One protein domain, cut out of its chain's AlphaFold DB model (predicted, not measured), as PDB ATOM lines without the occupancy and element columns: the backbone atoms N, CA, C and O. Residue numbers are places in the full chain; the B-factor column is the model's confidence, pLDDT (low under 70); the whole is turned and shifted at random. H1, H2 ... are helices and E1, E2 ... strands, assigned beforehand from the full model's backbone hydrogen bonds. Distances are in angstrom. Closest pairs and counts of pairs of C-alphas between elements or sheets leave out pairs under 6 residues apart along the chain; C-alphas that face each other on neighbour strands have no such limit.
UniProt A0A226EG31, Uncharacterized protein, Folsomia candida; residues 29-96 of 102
ATOM      1  N   HIS A  29      22.012 -12.051 -32.591       52.16
ATOM      2  CA  HIS A  29      22.511 -10.708 -32.313       52.16
ATOM      3  C   HIS A  29      23.980 -10.811 -31.905       52.16
ATOM      4  O   HIS A  29      24.318 -10.908 -30.727       52.16
ATOM      5  N   ASN A  30      24.852 -10.866 -32.900       59.09
ATOM      6  CA  ASN A  30      26.278 -10.828 -32.712       59.09
ATOM      7  C   ASN A  30      26.604  -9.384 -32.347       59.09
ATOM      8  O   ASN A  30      26.342  -8.471 -33.123       59.09
ATOM      9  N   ASP A  31      27.153  -9.181 -31.152       76.19
ATOM     10  CA  ASP A  31      27.926  -7.986 -30.820       76.19
ATOM     11  C   ASP A  31      28.693  -7.514 -32.074       76.19
ATOM     12  O   ASP A  31      29.472  -8.301 -32.619       76.19
ATOM     13  N   CYS A  32      28.470  -6.267 -32.516       83.88
ATOM     14  CA  CYS A  32      28.887  -5.691 -33.811       83.88
ATOM     15  C   CYS A  32      27.883  -5.786 -34.968       83.88
ATOM     16  O   CYS A  32      28.217  -6.286 -36.045       83.88
ATOM     17  N   ASP A  33      26.702  -5.187 -34.794       89.00
ATOM     18  CA  ASP A  33      25.806  -4.919 -35.922       89.00
ATOM     19  C   ASP A  33      26.328  -3.725 -36.734       89.00
ATOM     20  O   ASP A  33      26.637  -2.660 -36.188       89.00
ATOM     21  N   CYS A  34      26.417  -3.906 -38.052       88.50
ATOM     22  CA  CYS A  34      26.878  -2.891 -38.992       88.50
ATOM     23  C   CYS A  34      25.820  -2.652 -40.068       88.50
ATOM     24  O   CYS A  34      25.291  -3.605 -40.642       88.50
ATOM     25  N   HIS A  35      25.571  -1.391 -40.407       88.94
ATOM     26  CA  HIS A  35      24.652  -1.012 -41.473       88.94
ATOM     27  C   HIS A  35      25.364  -0.207 -42.555       88.94
ATOM     28  O   HIS A  35      26.237   0.607 -42.256       88.94
ATOM     29  N   TYR A  36      25.003  -0.447 -43.815       87.50
ATOM     30  CA  TYR A  36      25.559   0.311 -44.929       87.50
ATOM     31  C   TYR A  36      24.854   1.662 -45.000       87.50
ATOM     32  O   TYR A  36      23.648   1.709 -45.224       87.50
ATOM     33  N   GLN A  37      25.601   2.742 -44.807       85.69
ATOM     34  CA  GLN A  37      25.104   4.102 -44.967       85.69
ATOM     35  C   GLN A  37      25.455   4.599 -46.364       85.69
ATOM     36  O   GLN A  37      26.621   4.847 -46.682       85.69
ATOM     37  N   THR A  38      24.437   4.716 -47.214       80.62
ATOM     38  CA  THR A  38      24.591   5.116 -48.619       80.62
ATOM     39  C   THR A  38      25.116   6.545 -48.755       80.62
ATOM     40  O   THR A  38      25.919   6.811 -49.642       80.62
ATOM     41  N   ASP A  39      24.714   7.440 -47.854       81.88
ATOM     42  CA  ASP A  39      25.149   8.839 -47.764       81.88
ATOM     43  C   ASP A  39      26.640   8.984 -47.430       81.88
ATOM     44  O   ASP A  39      27.284   9.928 -47.885       81.88
ATOM     45  N   LYS A  40      27.203   8.026 -46.686       76.25
ATOM     46  CA  LYS A  40      28.625   8.007 -46.299       76.25
ATOM     47  C   LYS A  40      29.478   7.060 -47.141       76.25
ATOM     48  O   LYS A  40      30.700   7.092 -47.054       76.25
ATOM     49  N   GLY A  41      28.845   6.215 -47.954       80.12
ATOM     50  CA  GLY A  41      29.522   5.249 -48.820       80.12
ATOM     51  C   GLY A  41      30.207   4.099 -48.071       80.12
ATOM     52  O   GLY A  41      31.129   3.488 -48.614       80.12
ATOM     53  N   GLY A  42      29.785   3.783 -46.842       86.62
ATOM     54  CA  GLY A  42      30.477   2.807 -45.999       86.62
ATOM     55  C   GLY A  42      29.610   2.154 -44.925       86.62
ATOM     56  O   GLY A  42      28.420   2.426 -44.798       86.62
ATOM     57  N   CYS A  43      30.213   1.246 -44.155       88.50
ATOM     58  CA  CYS A  43      29.535   0.520 -43.079       88.50
ATOM     59  C   CYS A  43      29.722   1.213 -41.726       88.50
ATOM     60  O   CYS A  43      30.855   1.399 -41.286       88.50
ATOM     61  N   VAL A  44      28.617   1.516 -41.049       89.19
ATOM     62  CA  VAL A  44      28.567   2.153 -39.725       89.19
ATOM     63  C   VAL A  44      28.172   1.130 -38.671       89.19
ATOM     64  O   VAL A  44      27.266   0.331 -38.908       89.19
ATOM     65  N   ILE A  45      28.820   1.158 -37.503       89.06
ATOM     66  CA  ILE A  45      28.425   0.314 -36.370       89.06
ATOM     67  C   ILE A  45      27.123   0.888 -35.805       89.06
ATOM     68  O   ILE A  45      27.089   2.021 -35.330       89.06
ATOM     69  N   THR A  46      26.047   0.112 -35.854       87.81
ATOM     70  CA  THR A  46      24.762   0.475 -35.240       87.81
ATOM     71  C   THR A  46      24.640  -0.087 -33.831       87.81
ATOM     72  O   THR A  46      23.954   0.496 -32.993       87.81
ATOM     73  N   ARG A  47      25.342  -1.191 -33.541       88.19
ATOM     74  CA  ARG A  47      25.441  -1.773 -32.201       88.19
ATOM     75  C   ARG A  47      26.860  -2.256 -31.929       88.19
ATOM     76  O   ARG A  47      27.343  -3.170 -32.591       88.19
ATOM     77  N   GLY A  48      27.512  -1.637 -30.948       86.00
ATOM     78  CA  GLY A  48      28.835  -2.038 -30.473       86.00
ATOM     79  C   GLY A  48      28.800  -3.313 -29.621       86.00
ATOM     80  O   GLY A  48      27.721  -3.838 -29.346       86.00
ATOM     81  N   PRO A  49      29.959  -3.813 -29.167       86.81
ATOM     82  CA  PRO A  49      30.030  -4.998 -28.320       86.81
ATOM     83  C   PRO A  49      29.501  -4.697 -26.919       86.81
ATOM     84  O   PRO A  49      29.894  -3.692 -26.330       86.81
ATOM     85  N   ALA A  50      28.676  -5.574 -26.344       86.62
ATOM     86  CA  ALA A  50      28.147  -5.380 -24.993       86.62
ATOM     87  C   ALA A  50      29.229  -5.421 -23.895       86.62
ATOM     88  O   ALA A  50      29.079  -4.779 -22.857       86.62
ATOM     89  N   ALA A  51      30.325  -6.155 -24.117       84.56
ATOM     90  CA  ALA A  51      31.446  -6.257 -23.186       84.56
ATOM     91  C   ALA A  51      32.603  -5.319 -23.566       84.56
ATOM     92  O   ALA A  51      32.937  -5.167 -24.742       84.56
ATOM     93  N   ALA A  52      33.257  -4.741 -22.555       88.31
ATOM     94  CA  ALA A  52      34.498  -3.993 -22.737       88.31
ATOM     95  C   ALA A  52      35.659  -4.915 -23.161       88.31
ATOM     96  O   ALA A  52      35.622  -6.126 -22.940       88.31
ATOM     97  N   GLY A  53      36.698  -4.329 -23.762       87.62
ATOM     98  CA  GLY A  53      37.870  -5.062 -24.266       87.62
ATOM     99  C   GLY A  53      37.695  -5.652 -25.669       87.62
ATOM    100  O   GLY A  53      38.612  -6.290 -26.188       87.62
ATOM    101  N   PHE A  54      36.547  -5.408 -26.303       88.50
ATOM    102  CA  PHE A  54      36.268  -5.780 -27.684       88.50
ATOM    103  C   PHE A  54      35.936  -4.550 -28.522       88.50
ATOM    104  O   PHE A  54      35.410  -3.557 -28.025       88.50
ATOM    105  N   LYS A  55      36.187  -4.657 -29.823       87.31
ATOM    106  CA  LYS A  55      35.840  -3.653 -30.822       87.31
ATOM    107  C   LYS A  55      35.201  -4.289 -32.040       87.31
ATOM    108  O   LYS A  55      35.366  -5.482 -32.308       87.31
ATOM    109  N   CYS A  56      34.495  -3.461 -32.797       86.62
ATOM    110  CA  CYS A  56      33.860  -3.873 -34.033       86.62
ATOM    111  C   CYS A  56      34.711  -3.524 -35.240       86.62
ATOM    112  O   CYS A  56      35.194  -2.403 -35.393       86.62
ATOM    113  N   ARG A  57      34.835  -4.491 -36.143       86.88
ATOM    114  CA  ARG A  57      35.367  -4.280 -37.481       86.88
ATOM    115  C   ARG A  57      34.241  -4.468 -38.483       86.88
ATOM    116  O   ARG A  57      33.914  -5.596 -38.844       86.88
ATOM    117  N   CYS A  58      33.648  -3.358 -38.913       87.50
ATOM    118  CA  CYS A  58      32.698  -3.359 -40.016       87.50
ATOM    119  C   CYS A  58      33.455  -3.350 -41.345       87.50
ATOM    120  O   CYS A  58      34.422  -2.609 -41.516       87.50
ATOM    121  N   ARG A  59      33.024  -4.161 -42.308       86.62
ATOM    122  CA  ARG A  59      33.527  -4.103 -43.683       86.62
ATOM    123  C   ARG A  59      32.389  -4.216 -44.680       86.62
ATOM    124  O   ARG A  59      31.429  -4.952 -44.452       86.62
ATOM    125  N   VAL A  60      32.541  -3.518 -45.797       87.88
ATOM    126  CA  VAL A  60      31.661  -3.676 -46.951       87.88
ATOM    127  C   VAL A  60      31.955  -5.029 -47.593       87.88
ATOM    128  O   VAL A  60      33.109  -5.378 -47.839       87.88
ATOM    129  N   SER A  61      30.904  -5.788 -47.864       87.12
ATOM    130  CA  SER A  61      30.941  -7.039 -48.606       87.12
ATOM    131  C   SER A  61      30.001  -6.925 -49.798       87.12
ATOM    132  O   SER A  61      28.892  -6.398 -49.692       87.12
ATOM    133  N   ARG A  62      30.465  -7.381 -50.960       88.62
ATOM    134  CA  ARG A  62      29.706  -7.334 -52.209       88.62
ATOM    135  C   ARG A  62      29.535  -8.748 -52.724       88.62
ATOM    136  O   ARG A  62      30.521  -9.442 -52.955       88.62
ATOM    137  N   PHE A  63      28.287  -9.157 -52.905       84.31
ATOM    138  CA  PHE A  63      27.950 -10.417 -53.547       84.31
ATOM    139  C   PHE A  63      27.048 -10.121 -54.743       84.31
ATOM    140  O   PHE A  63      25.890  -9.736 -54.582       84.31
ATOM    141  N   PHE A  64      27.610 -10.255 -55.948       85.62
ATOM    142  CA  PHE A  64      26.964  -9.867 -57.203       85.62
ATOM    143  C   PHE A  64      26.524  -8.385 -57.193       85.62
ATOM    144  O   PHE A  64      27.376  -7.505 -57.091       85.62
ATOM    145  N   LEU A  65      25.218  -8.105 -57.265       85.38
ATOM    146  CA  LEU A  65      24.634  -6.755 -57.221       85.38
ATOM    147  C   LEU A  65      24.243  -6.297 -55.804       85.38
ATOM    148  O   LEU A  65      23.713  -5.201 -55.638       85.38
ATOM    149  N   ILE A  66      24.482  -7.117 -54.779       83.00
ATOM    150  CA  ILE A  66      24.043  -6.844 -53.409       83.00
ATOM    151  C   ILE A  66      25.240  -6.373 -52.581       83.00
ATOM    152  O   ILE A  66      26.218  -7.105 -52.399       83.00
ATOM    153  N   THR A  67      25.148  -5.153 -52.048       84.31
ATOM    154  CA  THR A  67      26.100  -4.626 -51.061       84.31
ATOM    155  C   THR A  67      25.528  -4.821 -49.666       84.31
ATOM    156  O   THR A  67      24.392  -4.441 -49.402       84.31
ATOM    157  N   HIS A  68      26.309  -5.414 -48.773       87.44
ATOM    158  CA  HIS A  68      25.945  -5.599 -47.374       87.44
ATOM    159  C   HIS A  68      27.154  -5.347 -46.477       87.44
ATOM    160  O   HIS A  68      28.298  -5.304 -46.933       87.44
ATOM    161  N   CYS A  69      26.902  -5.177 -45.186       88.75
ATOM    162  CA  CYS A  69      27.952  -5.010 -44.196       88.75
ATOM    163  C   CYS A  69      28.165  -6.303 -43.427       88.75
ATOM    164  O   CYS A  69      27.213  -6.985 -43.057       88.75
ATOM    165  N   ILE A  70      29.428  -6.616 -43.172       87.25
ATOM    166  CA  ILE A  70      29.818  -7.687 -42.263       87.25
ATOM    167  C   ILE A  70      30.452  -7.030 -41.048       87.25
ATOM    168  O   ILE A  70      31.454  -6.325 -41.180       87.25
ATOM    169  N   GLY A  71      29.860  -7.265 -39.880       87.00
ATOM    170  CA  GLY A  71      30.443  -6.917 -38.594       87.00
ATOM    171  C   GLY A  71      31.205  -8.092 -38.003       87.00
ATOM    172  O   GLY A  71      30.784  -9.244 -38.094       87.00
ATOM    173  N   THR A  72      32.368  -7.819 -37.426       87.62
ATOM    174  CA  THR A  72      33.157  -8.826 -36.715       87.62
ATOM    175  C   THR A  72      33.635  -8.250 -35.395       87.62
ATOM    176  O   THR A  72      34.273  -7.194 -35.374       87.62
ATOM    177  N   ARG A  73      33.344  -8.955 -34.299       87.94
ATOM    178  CA  ARG A  73      33.876  -8.652 -32.971       87.94
ATOM    179  C   ARG A  73      35.313  -9.149 -32.871       87.94
ATOM    180  O   ARG A  73      35.569 -10.336 -33.054       87.94
ATOM    181  N   ILE A  74      36.236  -8.253 -32.551       89.19
ATOM    182  CA  ILE A  74      37.651  -8.567 -32.334       89.19
ATOM    183  C   ILE A  74      38.087  -8.041 -30.967       89.19
ATOM    184  O   ILE A  74      37.563  -7.036 -30.491       89.19
ATOM    185  N   GLY A  75      39.012  -8.744 -30.317       87.88
ATOM    186  CA  GLY A  75      39.623  -8.266 -29.077       87.88
ATOM    187  C   GLY A  75      40.479  -7.031 -29.337       87.88
ATOM    188  O   GLY A  75      41.012  -6.856 -30.437       87.88
ATOM    189  N   CYS A  76      40.589  -6.173 -28.334       88.88
ATOM    190  CA  CYS A  76      41.439  -4.998 -28.413       88.88
ATOM    191  C   CYS A  76      42.885  -5.321 -28.054       88.88
ATOM    192  O   CYS A  76      43.159  -6.187 -27.221       88.88
ATOM    193  N   ASN A  77      43.809  -4.631 -28.713       88.31
ATOM    194  CA  ASN A  77      45.235  -4.754 -28.457       88.31
ATOM    195  C   ASN A  77      45.633  -3.984 -27.192       88.31
ATOM    196  O   ASN A  77      44.910  -3.109 -26.711       88.31
ATOM    197  N   ALA A  78      46.828  -4.274 -26.674       85.50
ATOM    198  CA  ALA A  78      47.409  -3.493 -25.590       85.50
ATOM    199  C   ALA A  78      47.534  -2.013 -26.003       85.50
ATOM    200  O   ALA A  78      48.126  -1.704 -27.036       85.50
ATOM    201  N   GLY A  79      46.969  -1.113 -25.194       83.12
ATOM    202  CA  GLY A  79      46.958   0.334 -25.443       83.12
ATOM    203  C   GLY A  79      45.725   0.866 -26.185       83.12
ATOM    204  O   GLY A  79      45.574   2.079 -26.285       83.12
ATOM    205  N   GLU A  80      44.824   0.001 -26.662       87.00
ATOM    206  CA  GLU A  80      43.543   0.422 -27.244       87.00
ATOM    207  C   GLU A  80      42.474   0.604 -26.155       87.00
ATOM    208  O   GLU A  80      42.369  -0.189 -25.216       87.00
ATOM    209  N   LEU A  81      41.643   1.641 -26.298       87.25
ATOM    210  CA  LEU A  81      40.524   1.910 -25.395       87.25
ATOM    211  C   LEU A  81      39.225   1.406 -26.019       87.25
ATOM    212  O   LEU A  81      38.696   1.997 -26.956       87.25
ATOM    213  N   CYS A  82      38.706   0.314 -25.461       87.44
ATOM    214  CA  CYS A  82      37.515  -0.364 -25.962       87.44
ATOM    215  C   CYS A  82      36.424  -0.442 -24.896       87.44
ATOM    216  O   CYS A  82      36.306  -1.460 -24.201       87.44
ATOM    217  N   PRO A  83      35.649   0.642 -24.727       86.19
ATOM    218  CA  PRO A  83      34.519   0.644 -23.816       86.19
ATOM    219  C   PRO A  83      33.389  -0.252 -24.342       86.19
ATOM    220  O   PRO A  83      33.256  -0.494 -25.541       86.19
ATOM    221  N   ALA A  84      32.554  -0.732 -23.425       87.25
ATOM    222  CA  ALA A  84      31.329  -1.442 -23.773       87.25
ATOM    223  C   ALA A  84      30.359  -0.539 -24.556       87.25
ATOM    224  O   ALA A  84      30.317   0.675 -24.354       87.25
ATOM    225  N   ASN A  85      29.542  -1.147 -25.417       85.38
ATOM    226  CA  ASN A  85      28.492  -0.522 -26.231       85.38
ATOM    227  C   ASN A  85      28.984   0.613 -27.147       85.38
ATOM    228  O   ASN A  85      28.240   1.521 -27.513       85.38
ATOM    229  N   CYS A  86      30.252   0.554 -27.538       82.75
ATOM    230  CA  CYS A  86      30.925   1.570 -28.331       82.75
ATOM    231  C   CYS A  86      30.492   1.504 -29.810       82.75
ATOM    232  O   CYS A  86      30.901   0.602 -30.541       82.75
ATOM    233  N   ALA A  87      29.644   2.447 -30.241       85.75
ATOM    234  CA  ALA A  87      29.080   2.524 -31.601       85.75
ATOM    235  C   ALA A  87      29.215   3.917 -32.256       85.75
ATOM    236  O   ALA A  87      28.594   4.197 -33.280       85.75
ATOM    237  N   SER A  88      30.010   4.815 -31.676       86.38
ATOM    238  CA  SER A  88      30.233   6.174 -32.195       86.38
ATOM    239  C   SER A  88      31.520   6.258 -33.024       86.38
ATOM    240  O   SER A  88      32.419   5.435 -32.843       86.38
ATOM    241  N   LYS A  89      31.661   7.295 -33.866       84.88
ATOM    242  CA  LYS A  89      32.885   7.540 -34.656       84.88
ATOM    243  C   LYS A  89      34.127   7.650 -33.773       84.88
ATOM    244  O   LYS A  89      35.089   6.922 -33.989       84.88
ATOM    245  N   ASP A  90      34.078   8.501 -32.749       86.00
ATOM    246  CA  ASP A  90      35.198   8.710 -31.814       86.00
ATOM    247  C   ASP A  90      35.607   7.408 -31.134       86.00
ATOM    248  O   ASP A  90      36.777   7.085 -30.976       86.00
ATOM    249  N   CYS A  91      34.598   6.625 -30.794       83.50
ATOM    250  CA  CYS A  91      34.709   5.357 -30.115       83.50
ATOM    251  C   CYS A  91      35.388   4.303 -31.019       83.50
ATOM    252  O   CYS A  91      36.314   3.608 -30.605       83.50
ATOM    253  N   CYS A  92      34.994   4.257 -32.293       82.19
ATOM    254  CA  CYS A  92      35.646   3.449 -33.317       82.19
ATOM    255  C   CYS A  92      37.115   3.861 -33.528       82.19
ATOM    256  O   CYS A  92      37.982   2.990 -33.628       82.19
ATOM    257  N   LEU A  93      37.407   5.166 -33.549       85.62
ATOM    258  CA  LEU A  93      38.767   5.688 -33.714       85.62
ATOM    259  C   LEU A  93      39.655   5.354 -32.505       85.62
ATOM    260  O   LEU A  93      40.777   4.893 -32.685       85.62
ATOM    261  N   LEU A  94      39.140   5.509 -31.282       84.31
ATOM    262  CA  LEU A  94      39.832   5.166 -30.030       84.31
ATOM    263  C   LEU A  94      40.158   3.674 -29.921       84.31
ATOM    264  O   LEU A  94      41.232   3.293 -29.456       84.31
ATOM    265  N   ALA A  95      39.236   2.830 -30.379       79.38
ATOM    266  CA  ALA A  95      39.446   1.396 -30.464       79.38
ATOM    267  C   ALA A  95      40.333   0.997 -31.659       79.38
ATOM    268  O   ALA A  95      40.629  -0.183 -31.830       79.38
ATOM    269  N   ASN A  96      40.745   1.940 -32.514       79.56
ATOM    270  CA  ASN A  96      41.474   1.664 -33.751       79.56
ATOM    271  C   ASN A  96      40.737   0.619 -34.625       79.56
ATOM    272  O   ASN A  96      41.283  -0.422 -35.009       79.56
TER     273      ASN A  96
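What this domain is: This is residues 29 to 96 of the 102 residues of an uncharacterized protein of Folsomia candida (UniProt A0A226EG31). A long two-stranded hairpin, E3 and E4, has a shorter hairpin, E1 and E2, layered over the middle of its length, and one short helix, H1, near the first residues of E3. The turn between E3 and E4 makes one end of the long axis, and the loop after E4, around Gly 79, makes the other. Of 68 printed residues, the order along the chain is E1, E2, E3, E4, H1, with one named helix and four named strands in two antiparallel sheets of two, E1 - E2 and E3 - E4. The class is mostly strand. The whole is compact, with a radius of gyration of the C-alphas of 12.0 A, yet elongated in outline, spanning 39 by 22 by 18 A.

How they stand to each other: Look first at E3, residues 54 to 63, and E4, residues 66 to 75, a hairpin of antiparallel neighbours at 158 degrees. Across it you find N 57 and O 72 at 2.9 A and N 68 and O 61 at 2.9 A, within hydrogen-bond range. Next find E1, residues 33 to 37, and E2, residues 42 to 47, a second antiparallel hairpin at 143 degrees, where N 35 and O 44 are 2.8 A apart, within hydrogen-bond range. Between the hairpins, the closest C-alphas of E1 and E4 are those of Cys 34 and Gly 71, 5.4 A apart. The closest of E2 and E3 are those of Cys 43 and Cys 58, 5.9 A apart. H1, residues 89 to 94, comes closest to E3 at the C-alphas of Lys 55 and Cys 92, 7.5 A. H1 is apart from E1, and only just apart from E2, with closest C-alphas at 8.4 A. In H1 each O i to N i+4 pair is within hydrogen-bond range.

Where its parts are: Find C-alpha 54 at (36.268, -5.780, -27.684); from there E3 runs 27.6 A to C-alpha 63. E4 returns over 28.9 A to C-alpha 75 at (39.623, -8.266, -29.077). E1 begins at C-alpha 33, (25.806, -4.919, -35.922), and is 12.8 A long; E2 is 15.4 A long. H1 covers 8.7 A and ends at C-alpha 94, (39.832, 5.166, -30.030).

The domain as a whole: The two C-alphas farthest apart are those of Leu 65 and Gly 79, 39.5 A. The printed part, residues 29 to 96, has no cut. The links E1 to E2 and E3 to E4 are tight, E2 to E3 is short, and E4 to H1, residues 76 to 88, is long. The mean pLDDT of the printed part is 85.0, and residues 29 to 30 are under 70.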